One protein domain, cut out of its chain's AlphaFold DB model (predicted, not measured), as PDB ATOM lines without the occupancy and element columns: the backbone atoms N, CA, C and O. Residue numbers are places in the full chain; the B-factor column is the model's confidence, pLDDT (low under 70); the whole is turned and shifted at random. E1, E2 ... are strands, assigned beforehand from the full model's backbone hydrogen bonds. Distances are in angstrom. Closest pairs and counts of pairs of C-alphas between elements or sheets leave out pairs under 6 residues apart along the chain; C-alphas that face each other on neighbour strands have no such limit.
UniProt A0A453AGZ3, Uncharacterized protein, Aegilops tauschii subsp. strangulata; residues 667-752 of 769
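What this domain is: This is residues 667 to 752 of the 769 residues of an uncharacterized protein of Aegilops tauschii subsp. strangulata (UniProt A0A453AGZ3). One curled sheet of seven strands is bent back on itself like part of a barrel, with E4, E3, E2 and E1 as one leaf, E6 and E5 as the leaf facing it, and E7 as the hinge. The long hairpin of E5 and E6 reaches away to a far end at residues 719 to 724, and E6 and E7 are both bent at their other end. The printed part has 86 residues, no named helix and seven named strands, E1 to E7 along the chain; the sheet's order is E4, E3, E2, E1, E7, E6, E5, antiparallel throughout, and the class is all strand. The whole is compact, with a radius of gyration of the C-alphas of 12.5 A and spans of 32 by 32 by 22 A.

Where its parts are: Start with the longest strand by residues, E6, residues 725 to 738, 21.0 A from first to last C-alpha; it bends by 129 degrees at residue 735. E7, residues 741 to 751, measures 23.0 A and bends by 97 degrees at residue 744; it ends at C-alpha 751, (-61.531, 50.224, -8.328). E5, residues 712 to 718, runs 17.0 A. Find C-alpha 667 at (-52.109, 59.371, -10.784), where E1 begins; it runs 15.2 A to residue 673. Then come E2, residues 685 to 689, 13.4 A; E3, residues 693 to 697, 13.3 A; and E4, residues 704 to 708, 13.4 A.

How they stand to each other: Look first at E7 and E6, an antiparallel hairpin at 165 degrees, with N 728 and O 748 2.8 A apart. On its other side E7 has E1, antiparallel at 135 degrees, with N 671 and O 749 at 2.8 A. The pairing of E1 is staggered: residues 667 to 670 pair with E2, where N 687 and O 667 are 2.9 A apart, and residues 671 to 673 with E7. E1, E2, E3 and E4 form a meander, each strand the antiparallel neighbour of the one before; within hydrogen-bond range are N 688 and O 695 across E2 and E3, 2.8 A apart, and N 707 and O 694 across E3 and E4, 2.8 A apart. E5, E6 and E7 form a second meander, with N 718 and O 727 at 2.8 A between E5 and E6. Between the leaves, the closest C-alphas of E4 and E6 are those of Val 705 and Val 738, 6.2 A apart. The edge strands E4 and E5 meet only through their link.

The domain as a whole: The two C-alphas farthest apart are those of Ala 701 and Lys 722, at 35.1 A. The printed part has no cut. The link from E1 to E2, 11 residues, is long. Mean pLDDT of the printed part is 84.1; look for values under 70 at residues 677 to 681, 720 to 724 and 752.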
ATOM      1  N   LEU A 667     -50.902  60.160 -10.992       87.44
ATOM      2  CA  LEU A 667     -52.109  59.371 -10.784       87.44
ATOM      3  C   LEU A 667     -52.229  59.087  -9.288       87.44
ATOM      4  O   LEU A 667     -51.400  58.371  -8.728       87.44
ATOM      5  N   ASN A 668     -53.233  59.687  -8.656       88.81
ATOM      6  CA  ASN A 668     -53.510  59.519  -7.231       88.81
ATOM      7  C   ASN A 668     -54.445  58.326  -7.006       88.81
ATOM      8  O   ASN A 668     -55.131  57.891  -7.930       88.81
ATOM      9  N   ASP A 669     -54.488  57.841  -5.767       87.25
ATOM     10  CA  ASP A 669     -55.411  56.799  -5.307       87.25
ATOM     11  C   ASP A 669     -55.333  55.481  -6.091       87.25
ATOM     12  O   ASP A 669     -56.318  54.759  -6.239       87.25
ATOM     13  N   VAL A 670     -54.131  55.140  -6.564       89.31
ATOM     14  CA  VAL A 670     -53.878  53.889  -7.282       89.31
ATOM     15  C   VAL A 670     -53.337  52.823  -6.334       89.31
ATOM     16  O   VAL A 670     -52.503  53.084  -5.464       89.31
ATOM     17  N   TRP A 671     -53.805  51.596  -6.508       89.75
ATOM     18  CA  TRP A 671     -53.273  50.403  -5.862       89.75
ATOM     19  C   TRP A 671     -52.148  49.802  -6.700       89.75
ATOM     20  O   TRP A 671     -52.182  49.896  -7.922       89.75
ATOM     21  N   ILE A 672     -51.192  49.118  -6.068       91.06
ATOM     22  CA  ILE A 672     -50.094  48.419  -6.756       91.06
ATOM     23  C   ILE A 672     -50.208  46.891  -6.612       91.06
ATOM     24  O   ILE A 672     -50.569  46.383  -5.544       91.06
ATOM     25  N   ARG A 673     -49.871  46.141  -7.670       88.50
ATOM     26  CA  ARG A 673     -49.590  44.697  -7.618       88.50
ATOM     27  C   ARG A 673     -48.186  44.412  -8.173       88.50
ATOM     28  O   ARG A 673     -47.838  44.972  -9.208       88.50
ATOM     29  N   PRO A 674     -47.401  43.527  -7.535       87.25
ATOM     30  CA  PRO A 674     -47.690  42.880  -6.255       87.25
ATOM     31  C   PRO A 674     -47.722  43.885  -5.082       87.25
ATOM     32  O   PRO A 674     -47.099  44.940  -5.168       87.25
ATOM     33  N   PRO A 675     -48.465  43.597  -3.997       84.12
ATOM     34  CA  PRO A 675     -48.546  44.502  -2.854       84.12
ATOM     35  C   PRO A 675     -47.225  44.540  -2.074       84.12
ATOM     36  O   PRO A 675     -46.498  43.544  -2.017       84.12
ATOM     37  N   PHE A 676     -46.949  45.663  -1.405       82.88
ATOM     38  CA  PHE A 676     -45.865  45.744  -0.423       82.88
ATOM     39  C   PHE A 676     -46.126  44.765   0.737       82.88
ATOM     40  O   PHE A 676     -47.247  44.640   1.231       82.88
ATOM     41  N   GLY A 677     -45.096  44.018   1.144       65.31
ATOM     42  CA  GLY A 677     -45.202  43.015   2.205       65.31
ATOM     43  C   GLY A 677     -45.170  43.645   3.602       65.31
ATOM     44  O   GLY A 677     -44.273  44.422   3.898       65.31
ATOM     45  N   GLY A 678     -46.113  43.280   4.479       62.88
ATOM     46  CA  GLY A 678     -46.161  43.738   5.876       62.88
ATOM     47  C   GLY A 678     -47.498  43.427   6.565       62.88
ATOM     48  O   GLY A 678     -48.501  43.191   5.901       62.88
ATOM     49  N   ARG A 679     -47.544  43.429   7.909       50.75
ATOM     50  CA  ARG A 679     -48.783  43.237   8.712       50.75
ATOM     51  C   ARG A 679     -49.641  44.516   8.821       50.75
ATOM     52  O   ARG A 679     -50.326  44.719   9.819       50.75
ATOM     53  N   GLY A 680     -49.556  45.415   7.841       59.12
ATOM     54  CA  GLY A 680     -50.280  46.688   7.829       59.12
ATOM     55  C   GLY A 680     -51.532  46.640   6.953       59.12
ATOM     56  O   GLY A 680     -51.600  45.870   5.998       59.12
ATOM     57  N   ARG A 681     -52.521  47.499   7.243       62.66
ATOM     58  CA  ARG A 681     -53.658  47.744   6.335       62.66
ATOM     59  C   ARG A 681     -53.122  48.283   5.001       62.66
ATOM     60  O   ARG A 681     -52.223  49.128   5.031       62.66
ATOM     61  N   LYS A 682     -53.652  47.783   3.875       71.50
ATOM     62  CA  LYS A 682     -53.293  48.230   2.517       71.50
ATOM     63  C   LYS A 682     -53.623  49.721   2.366       71.50
ATOM     64  O   LYS A 682     -54.701  50.142   2.784       71.50
ATOM     65  N   LEU A 683     -52.705  50.487   1.782       81.44
ATOM     66  CA  LEU A 683     -52.850  51.919   1.510       81.44
ATOM     67  C   LEU A 683     -52.802  52.170  -0.001       81.44
ATOM     68  O   LEU A 683     -52.016  51.529  -0.702       81.44
ATOM     69  N   THR A 684     -53.631  53.094  -0.484       87.56
ATOM     70  CA  THR A 684     -53.512  53.632  -1.842       87.56
ATOM     71  C   THR A 684     -52.279  54.532  -1.932       87.56
ATOM     72  O   THR A 684     -51.839  55.115  -0.936       87.56
ATOM     73  N   GLY A 685     -51.680  54.615  -3.117       90.25
ATOM     74  CA  GLY A 685     -50.496  55.430  -3.370       90.25
ATOM     75  C   GLY A 685     -50.663  56.351  -4.568       90.25
ATOM     76  O   GLY A 685     -51.713  56.411  -5.205       90.25
ATOM     77  N   THR A 686     -49.602  57.098  -4.857       91.50
ATOM     78  CA  THR A 686     -49.521  58.000  -6.011       91.50
ATOM     79  C   THR A 686     -48.429  57.522  -6.955       91.50
ATOM     80  O   THR A 686     -47.306  57.269  -6.513       91.50
ATOM     81  N   LEU A 687     -48.756  57.403  -8.243       92.25
ATOM     82  CA  LEU A 687     -47.806  57.134  -9.320       92.25
ATOM     83  C   LEU A 687     -47.427  58.452 -10.007       92.25
ATOM     84  O   LEU A 687     -48.263  59.088 -10.647       92.25
ATOM     85  N   GLU A 688     -46.168  58.857  -9.886       91.88
ATOM     86  CA  GLU A 688     -45.616  60.084 -10.462       91.88
ATOM     87  C   GLU A 688     -44.691  59.768 -11.646       91.88
ATOM     88  O   GLU A 688     -43.831  58.886 -11.565       91.88
ATOM     89  N   ALA A 689     -44.847  60.499 -12.751       90.50
ATOM     90  CA  ALA A 689     -43.946  60.420 -13.898       90.50
ATOM     91  C   ALA A 689     -42.771  61.398 -13.742       90.50
ATOM     92  O   ALA A 689     -42.962  62.588 -13.471       90.50
ATOM     93  N   HIS A 690     -41.548  60.911 -13.955       89.94
ATOM     94  CA  HIS A 690     -40.318  61.701 -13.883       89.94
ATOM     95  C   HIS A 690     -39.494  61.599 -15.180       89.94
ATOM     96  O   HIS A 690     -39.989  61.129 -16.204       89.94
ATOM     97  N   VAL A 691     -38.247  62.089 -15.169       87.56
ATOM     98  CA  VAL A 691     -37.427  62.255 -16.384       87.56
ATOM     99  C   VAL A 691     -37.065  60.911 -17.019       87.56
ATOM    100  O   VAL A 691     -37.136  60.773 -18.234       87.56
ATOM    101  N   ASN A 692     -36.699  59.915 -16.208       90.19
ATOM    102  CA  ASN A 692     -36.229  58.605 -16.676       90.19
ATOM    103  C   ASN A 692     -37.021  57.414 -16.105       90.19
ATOM    104  O   ASN A 692     -36.588  56.269 -16.242       90.19
ATOM    105  N   GLY A 693     -38.169  57.649 -15.467       91.50
ATOM    106  CA  GLY A 693     -38.983  56.579 -14.895       91.50
ATOM    107  C   GLY A 693     -40.221  57.058 -14.145       91.50
ATOM    108  O   GLY A 693     -40.450  58.258 -13.986       91.50
ATOM    109  N   PHE A 694     -40.983  56.096 -13.638       92.94
ATOM    110  CA  PHE A 694     -42.099  56.302 -12.726       92.94
ATOM    111  C   PHE A 694     -41.680  56.073 -11.273       92.94
ATOM    112  O   PHE A 694     -40.833  55.226 -10.982       92.94
ATOM    113  N   ARG A 695     -42.322  56.785 -10.349       92.25
ATOM    114  CA  ARG A 695     -42.244  56.525  -8.911       92.25
ATOM    115  C   ARG A 695     -43.625  56.247  -8.366       92.25
ATOM    116  O   ARG A 695     -44.513  57.075  -8.513       92.25
ATOM    117  N   TYR A 696     -43.775  55.124  -7.681       93.06
ATOM    118  CA  TYR A 696     -44.927  54.881  -6.830       93.06
ATOM    119  C   TYR A 696     -44.526  55.034  -5.367       93.06
ATOM    120  O   TYR A 696     -43.533  54.448  -4.927       93.06
ATOM    121  N   SER A 697     -45.312  55.791  -4.611       91.12
ATOM    122  CA  SER A 697     -45.144  55.944  -3.164       91.12
ATOM    123  C   SER A 697     -46.487  56.034  -2.450       91.12
ATOM    124  O   SER A 697     -47.419  56.658  -2.964       91.12
ATOM    125  N   THR A 698     -46.573  55.450  -1.254       89.19
ATOM    126  CA  THR A 698     -47.697  55.649  -0.319       89.19
ATOM    127  C   THR A 698     -47.324  56.663   0.773       89.19
ATOM    128  O   THR A 698     -46.261  57.284   0.727       89.19
ATOM    129  N   SER A 699     -48.189  56.843   1.779       83.62
ATOM    130  CA  SER A 699     -47.882  57.658   2.964       83.62
ATOM    131  C   SER A 699     -46.779  57.068   3.853       83.62
ATOM    132  O   SER A 699     -46.286  57.758   4.747       83.62
ATOM    133  N   ARG A 700     -46.369  55.812   3.621       84.00
ATOM    134  CA  ARG A 700     -45.257  55.179   4.333       84.00
ATOM    135  C   ARG A 700     -43.976  55.226   3.505       84.00
ATOM    136  O   ARG A 700     -43.964  54.892   2.324       84.00
ATOM    137  N   ALA A 701     -42.875  55.617   4.144       75.06
ATOM    138  CA  ALA A 701     -41.588  55.804   3.475       75.06
ATOM    139  C   ALA A 701     -40.957  54.497   2.951       75.06
ATOM    140  O   ALA A 701     -40.152  54.544   2.022       75.06
ATOM    141  N   ASP A 702     -41.311  53.349   3.532       78.00
ATOM    142  CA  ASP A 702     -40.866  52.004   3.144       78.00
ATOM    143  C   ASP A 702     -41.679  51.393   1.986       78.00
ATOM    144  O   ASP A 702     -41.235  50.434   1.356       78.00
ATOM    145  N   GLU A 703     -42.829  51.977   1.640       86.25
ATOM    146  CA  GLU A 703     -43.701  51.535   0.545       86.25
ATOM    147  C   GLU A 703     -43.484  52.394  -0.706       86.25
ATOM    148  O   GLU A 703     -44.371  53.103  -1.195       86.25
ATOM    149  N   ARG A 704     -42.253  52.341  -1.219       88.94
ATOM    150  CA  ARG A 704     -41.838  53.075  -2.413       88.94
ATOM    151  C   ARG A 704     -41.157  52.165  -3.424       88.94
ATOM    152  O   ARG A 704     -40.301  51.358  -3.067       88.94
ATOM    153  N   VAL A 705     -41.508  52.336  -4.696       90.94
ATOM    154  CA  VAL A 705     -40.857  51.657  -5.819       90.94
ATOM    155  C   VAL A 705     -40.621  52.627  -6.971       90.94
ATOM    156  O   VAL A 705     -41.501  53.403  -7.343       90.94
ATOM    157  N   ASP A 706     -39.421  52.563  -7.538       92.44
ATOM    158  CA  ASP A 706     -39.022  53.340  -8.707       92.44
ATOM    159  C   ASP A 706     -38.913  52.384  -9.914       92.44
ATOM    160  O   ASP A 706     -38.277  51.333  -9.821       92.44
ATOM    161  N   ILE A 707     -39.535  52.734 -11.041       92.56
ATOM    162  CA  ILE A 707     -39.598  51.920 -12.267       92.56
ATOM    163  C   ILE A 707     -38.994  52.728 -13.414       92.56
ATOM    164  O   ILE A 707     -39.589  53.699 -13.872       92.56
ATOM    165  N   MET A 708     -37.807  52.343 -13.884       92.88
ATOM    166  CA  MET A 708     -37.111  53.076 -14.950       92.88
ATOM    167  C   MET A 708     -37.768  52.832 -16.309       92.88
ATOM    168  O   MET A 708     -38.056  51.682 -16.639       92.88
ATOM    169  N   TYR A 709     -37.916  53.873 -17.138       91.00
ATOM    170  CA  TYR A 709     -38.466  53.734 -18.496       91.00
ATOM    171  C   TYR A 709     -37.666  52.732 -19.328       91.00
ATOM    172  O   TYR A 709     -38.248  51.855 -19.953       91.00
ATOM    173  N   GLY A 710     -36.332  52.792 -19.254       88.44
ATOM    174  CA  GLY A 710     -35.452  51.852 -19.958       88.44
ATOM    175  C   GLY A 710     -35.568  50.398 -19.486       88.44
ATOM    176  O   GLY A 710     -35.075  49.500 -20.159       88.44
ATOM    177  N   ASN A 711     -36.221  50.144 -18.345       91.06
ATOM    178  CA  ASN A 711     -36.484  48.792 -17.866       91.06
ATOM    179  C   ASN A 711     -37.900  48.300 -18.211       91.06
ATOM    180  O   ASN A 711     -38.174  47.123 -17.994       91.06
ATOM    181  N   ILE A 712     -38.788  49.144 -18.747       92.56
ATOM    182  CA  ILE A 712     -40.134  48.744 -19.182       92.56
ATOM    183  C   ILE A 712     -40.039  48.156 -20.590       92.56
ATOM    184  O   ILE A 712     -39.689  48.848 -21.539       92.56
ATOM    185  N   LYS A 713     -40.369  46.869 -20.721       90.44
ATOM    186  CA  LYS A 713     -40.411  46.152 -22.000       90.44
ATOM    187  C   LYS A 713     -41.759  46.328 -22.697       90.44
ATOM    188  O   LYS A 713     -41.805  46.583 -23.896       90.44
ATOM    189  N   HIS A 714     -42.849  46.185 -21.947       90.56
ATOM    190  CA  HIS A 714     -44.212  46.368 -22.443       90.56
ATOM    191  C   HIS A 714     -45.031  47.169 -21.433       90.56
ATOM    192  O   HIS A 714     -44.898  46.966 -20.224       90.56
ATOM    193  N   ALA A 715     -45.880  48.060 -21.936       91.25
ATOM    194  CA  ALA A 715     -46.857  48.791 -21.145       91.25
ATOM    195  C   ALA A 715     -48.226  48.663 -21.814       91.25
ATOM    196  O   ALA A 715     -48.335  48.919 -23.014       91.25
ATOM    197  N   PHE A 716     -49.252  48.280 -21.058       89.25
ATOM    198  CA  PHE A 716     -50.629  48.277 -21.547       89.25
ATOM    199  C   PHE A 716     -51.565  48.958 -20.552       89.25
ATOM    200  O   PHE A 716     -51.338  48.939 -19.340       89.25
ATOM    201  N   PHE A 717     -52.605  49.584 -21.093       87.44
ATOM    202  CA  PHE A 717     -53.641  50.279 -20.347       87.44
ATOM    203  C   PHE A 717     -54.994  49.667 -20.690       87.44
ATOM    204  O   PHE A 717     -55.324  49.529 -21.867       87.44
ATOM    205  N   GLN A 718     -55.761  49.322 -19.663       80.75
ATOM    206  CA  GLN A 718     -57.102  48.774 -19.781       80.75
ATOM    207  C   GLN A 718     -58.110  49.768 -19.178       80.75
ATOM    208  O   GLN A 718     -58.071  50.010 -17.964       80.75
ATOM    209  N   PRO A 719     -58.988  50.372 -20.002       77.81
ATOM    210  CA  PRO A 719     -60.039  51.262 -19.523       77.81
ATOM    211  C   PRO A 719     -61.186  50.483 -18.858       77.81
ATOM    212  O   PRO A 719     -61.494  49.354 -19.239       77.81
ATOM    213  N   ALA A 720     -61.868  51.110 -17.895       68.00
ATOM    214  CA  ALA A 720     -63.058  50.551 -17.249       68.00
ATOM    215  C   ALA A 720     -64.314  50.722 -18.132       68.00
ATOM    216  O   ALA A 720     -65.127  51.613 -17.898       68.00
ATOM    217  N   GLU A 721     -64.460  49.902 -19.177       63.41
ATOM    218  CA  GLU A 721     -65.668  49.898 -20.032       63.41
ATOM    219  C   GLU A 721     -66.702  48.841 -19.611       63.41
ATOM    220  O   GLU A 721     -67.902  49.113 -19.601       63.41
ATOM    221  N   LYS A 722     -66.251  47.634 -19.247       58.12
ATOM    222  CA  LYS A 722     -67.101  46.511 -18.793       58.12
ATOM    223  C   LYS A 722     -66.634  45.885 -17.473       58.12
ATOM    224  O   LYS A 722     -67.281  44.976 -16.962       58.12
ATOM    225  N   GLU A 723     -65.536  46.388 -16.918       60.38
ATOM    226  CA  GLU A 723     -64.914  45.904 -15.688       60.38
ATOM    227  C   GLU A 723     -64.851  47.021 -14.648       60.38
ATOM    228  O   GLU A 723     -64.690  48.194 -14.982       60.38
ATOM    229  N   MET A 724     -64.947  46.658 -13.367       60.38
ATOM    230  CA  MET A 724     -64.907  47.620 -12.258       60.38
ATOM    231  C   MET A 724     -63.495  48.152 -11.960       60.38
ATOM    232  O   MET A 724     -63.327  48.921 -11.017       60.38
ATOM    233  N   ILE A 725     -62.471  47.755 -12.722       74.88
ATOM    234  CA  ILE A 725     -61.073  48.109 -12.467       74.88
ATOM    235  C   ILE A 725     -60.465  48.779 -13.703       74.88
ATOM    236  O   ILE A 725     -60.521  48.236 -14.800       74.88
ATOM    237  N   THR A 726     -59.847  49.949 -13.522       74.69
ATOM    238  CA  THR A 726     -58.941  50.540 -14.526       74.69
ATOM    239  C   THR A 726     -57.517  50.098 -14.207       74.69
ATOM    240  O   THR A 726     -57.086  50.282 -13.069       74.69
ATOM    241  N   LEU A 727     -56.787  49.536 -15.179       85.06
ATOM    242  CA  LEU A 727     -55.476  48.903 -14.968       85.06
ATOM    243  C   LEU A 727     -54.399  49.507 -15.884       85.06
ATOM    244  O   LEU A 727     -54.582  49.629 -17.092       85.06
ATOM    245  N   LEU A 728     -53.239  49.819 -15.313       89.56
ATOM    246  CA  LEU A 728     -51.997  50.137 -16.015       89.56
ATOM    247  C   LEU A 728     -50.952  49.080 -15.653       89.56
ATOM    248  O   LEU A 728     -50.585  48.949 -14.488       89.56
ATOM    249  N   HIS A 729     -50.459  48.330 -16.630       92.12
ATOM    250  CA  HIS A 729     -49.529  47.225 -16.407       92.12
ATOM    251  C   HIS A 729     -48.187  47.499 -17.085       92.12
ATOM    252  O   HIS A 729     -48.142  47.831 -18.270       92.12
ATOM    253  N   PHE A 730     -47.093  47.276 -16.355       94.81
ATOM    254  CA  PHE A 730     -45.722  47.297 -16.853       94.81
ATOM    255  C   PHE A 730     -45.063  45.923 -16.717       94.81
ATOM    256  O   PHE A 730     -44.905  45.413 -15.608       94.81
ATOM    257  N   HIS A 731     -44.614  45.369 -17.842       92.50
ATOM    258  CA  HIS A 731     -43.741  44.200 -17.887       92.50
ATOM    259  C   HIS A 731     -42.297  44.653 -18.121       92.50
ATOM    260  O   HIS A 731     -42.030  45.429 -19.042       92.50
ATOM    261  N   LEU A 732     -41.357  44.179 -17.304       92.50
ATOM    262  CA  LEU A 732     -39.993  44.698 -17.223       92.50
ATOM    263  C   LEU A 732     -38.949  43.761 -17.850       92.50
ATOM    264  O   LEU A 732     -39.032  42.536 -17.741       92.50
ATOM    265  N   HIS A 733     -37.899  44.336 -18.444       84.50
ATOM    266  CA  HIS A 733     -36.740  43.587 -18.945       84.50
ATOM    267  C   HIS A 733     -36.023  42.845 -17.809       84.50
ATOM    268  O   HIS A 733     -35.804  41.631 -17.875       84.50
ATOM    269  N   ASN A 734     -35.703  43.576 -16.741       86.12
ATOM    270  CA  ASN A 734     -35.038  43.064 -15.552       86.12
ATOM    271  C   ASN A 734     -35.979  43.107 -14.352       86.12
ATOM    272  O   ASN A 734     -36.771  44.039 -14.197       86.12
ATOM    273  N   HIS A 735     -35.850  42.107 -13.481       84.81
ATOM    274  CA  HIS A 735     -36.612  42.042 -12.240       84.81
ATOM    275  C   HIS A 735     -36.315  43.255 -11.355       84.81
ATOM    276  O   HIS A 735     -35.158  43.662 -11.229       84.81
ATOM    277  N   ILE A 736     -37.347  43.758 -10.686       88.56
ATOM    278  CA  ILE A 736     -37.226  44.728  -9.598       88.56
ATOM    279  C   ILE A 736     -37.803  44.137  -8.311       88.56
ATOM    280  O   ILE A 736     -38.493  43.114  -8.335       88.56
ATOM    281  N   MET A 737     -37.529  44.791  -7.184       83.25
ATOM    282  CA  MET A 737     -38.179  44.476  -5.913       83.25
ATOM    283  C   MET A 737     -39.348  45.420  -5.685       83.25
ATOM    284  O   MET A 737     -39.175  46.637  -5.704       83.25
ATOM    285  N   VAL A 738     -40.514  44.850  -5.402       85.50
ATOM    286  CA  VAL A 738     -41.661  45.574  -4.854       85.50
ATOM    287  C   VAL A 738     -41.863  45.052  -3.433       85.50
ATOM    288  O   VAL A 738     -42.277  43.909  -3.224       85.50
ATOM    289  N   GLY A 739     -41.457  45.846  -2.438       82.06
ATOM    290  CA  GLY A 739     -41.322  45.385  -1.054       82.06
ATOM    291  C   GLY A 739     -40.348  44.203  -0.943       82.06
ATOM    292  O   GLY A 739     -39.163  44.329  -1.256       82.06
ATOM    293  N   ASN A 740     -40.867  43.040  -0.539       75.38
ATOM    294  CA  ASN A 740     -40.094  41.799  -0.392       75.38
ATOM    295  C   ASN A 740     -40.268  40.829  -1.571       75.38
ATOM    296  O   ASN A 740     -39.742  39.723  -1.511       75.38
ATOM    297  N   LYS A 741     -41.004  41.202  -2.629       78.56
ATOM    298  CA  LYS A 741     -41.247  40.328  -3.784       78.56
ATOM    299  C   LYS A 741     -40.424  40.772  -4.992       78.56
ATOM    300  O   LYS A 741     -40.537  41.915  -5.438       78.56
ATOM    301  N   LYS A 742     -39.642  39.847  -5.549       84.31
ATOM    302  CA  LYS A 742     -38.975  39.998  -6.849       84.31
ATOM    303  C   LYS A 742     -39.996  39.784  -7.970       84.31
ATOM    304  O   LYS A 742     -40.651  38.747  -8.004       84.31
ATOM    305  N   THR A 743     -40.149  40.746  -8.877       86.50
ATOM    306  CA  THR A 743     -41.145  40.677  -9.964       86.50
ATOM    307  C   THR A 743     -40.636  41.317 -11.255       86.50
ATOM    308  O   THR A 743     -39.783  42.207 -11.219       86.50
ATOM    309  N   LYS A 744     -41.159  40.856 -12.395       90.50
ATOM    310  CA  LYS A 744     -41.069  41.542 -13.695       90.50
ATOM    311  C   LYS A 744     -42.354  42.272 -14.059       90.50
ATOM    312  O   LYS A 744     -42.315  43.123 -14.933       90.50
ATOM    313  N   ASP A 745     -43.446  41.969 -13.377       91.38
ATOM    314  CA  ASP A 745     -44.764  42.502 -13.678       91.38
ATOM    315  C   ASP A 745     -45.185  43.419 -12.535       91.38
ATOM    316  O   ASP A 745     -45.170  43.021 -11.360       91.38
ATOM    317  N   VAL A 746     -45.507  44.662 -12.881       92.81
ATOM    318  CA  VAL A 746     -45.989  45.678 -11.948       92.81
ATOM    319  C   VAL A 746     -47.264  46.283 -12.503       92.81
ATOM    320  O   VAL A 746     -47.282  46.794 -13.618       92.81
ATOM    321  N   GLN A 747     -48.331  46.237 -11.718       92.38
ATOM    322  CA  GLN A 747     -49.643  46.734 -12.106       92.38
ATOM    323  C   GLN A 747     -50.085  47.850 -11.170       92.38
ATOM    324  O   GLN A 747     -49.932  47.730  -9.956       92.38
ATOM    325  N   PHE A 748     -50.692  48.887 -11.730       92.81
ATOM    326  CA  PHE A 748     -51.356  49.963 -11.014       92.81
ATOM    327  C   PHE A 748     -52.835  49.947 -11.359       92.81
ATOM    328  O   PHE A 748     -53.174  49.885 -12.537       92.81
ATOM    329  N   TYR A 749     -53.716  49.982 -10.365       89.69
ATOM    330  CA  TYR A 749     -55.149  49.880 -10.621       89.69
ATOM    331  C   TYR A 749     -56.006  50.737  -9.696       89.69
ATOM    332  O   TYR A 749     -55.616  51.032  -8.569       89.69
ATOM    333  N   VAL A 750     -57.188  51.112 -10.180       85.38
ATOM    334  CA  VAL A 750     -58.226  51.827  -9.423       85.38
ATOM    335  C   VAL A 750     -59.520  51.030  -9.515       85.38
ATOM    336  O   VAL A 750     -59.895  50.604 -10.605       85.38
ATOM    337  N   GLU A 751     -60.201  50.838  -8.388       79.38
ATOM    338  CA  GLU A 751     -61.531  50.224  -8.328       79.38
ATOM    339  C   GLU A 751     -62.600  51.320  -8.465       79.38
ATOM    340  O   GLU A 751     -62.711  52.216  -7.628       79.38
ATOM    341  N   VAL A 752     -63.383  51.278  -9.541       64.62
ATOM    342  CA  VAL A 752     -64.459  52.231  -9.836       64.62
ATOM    343  C   VAL A 752     -65.744  51.742  -9.164       64.62
ATOM    344  O   VAL A 752     -66.627  51.191  -9.812       64.62
TER     345      VAL A 752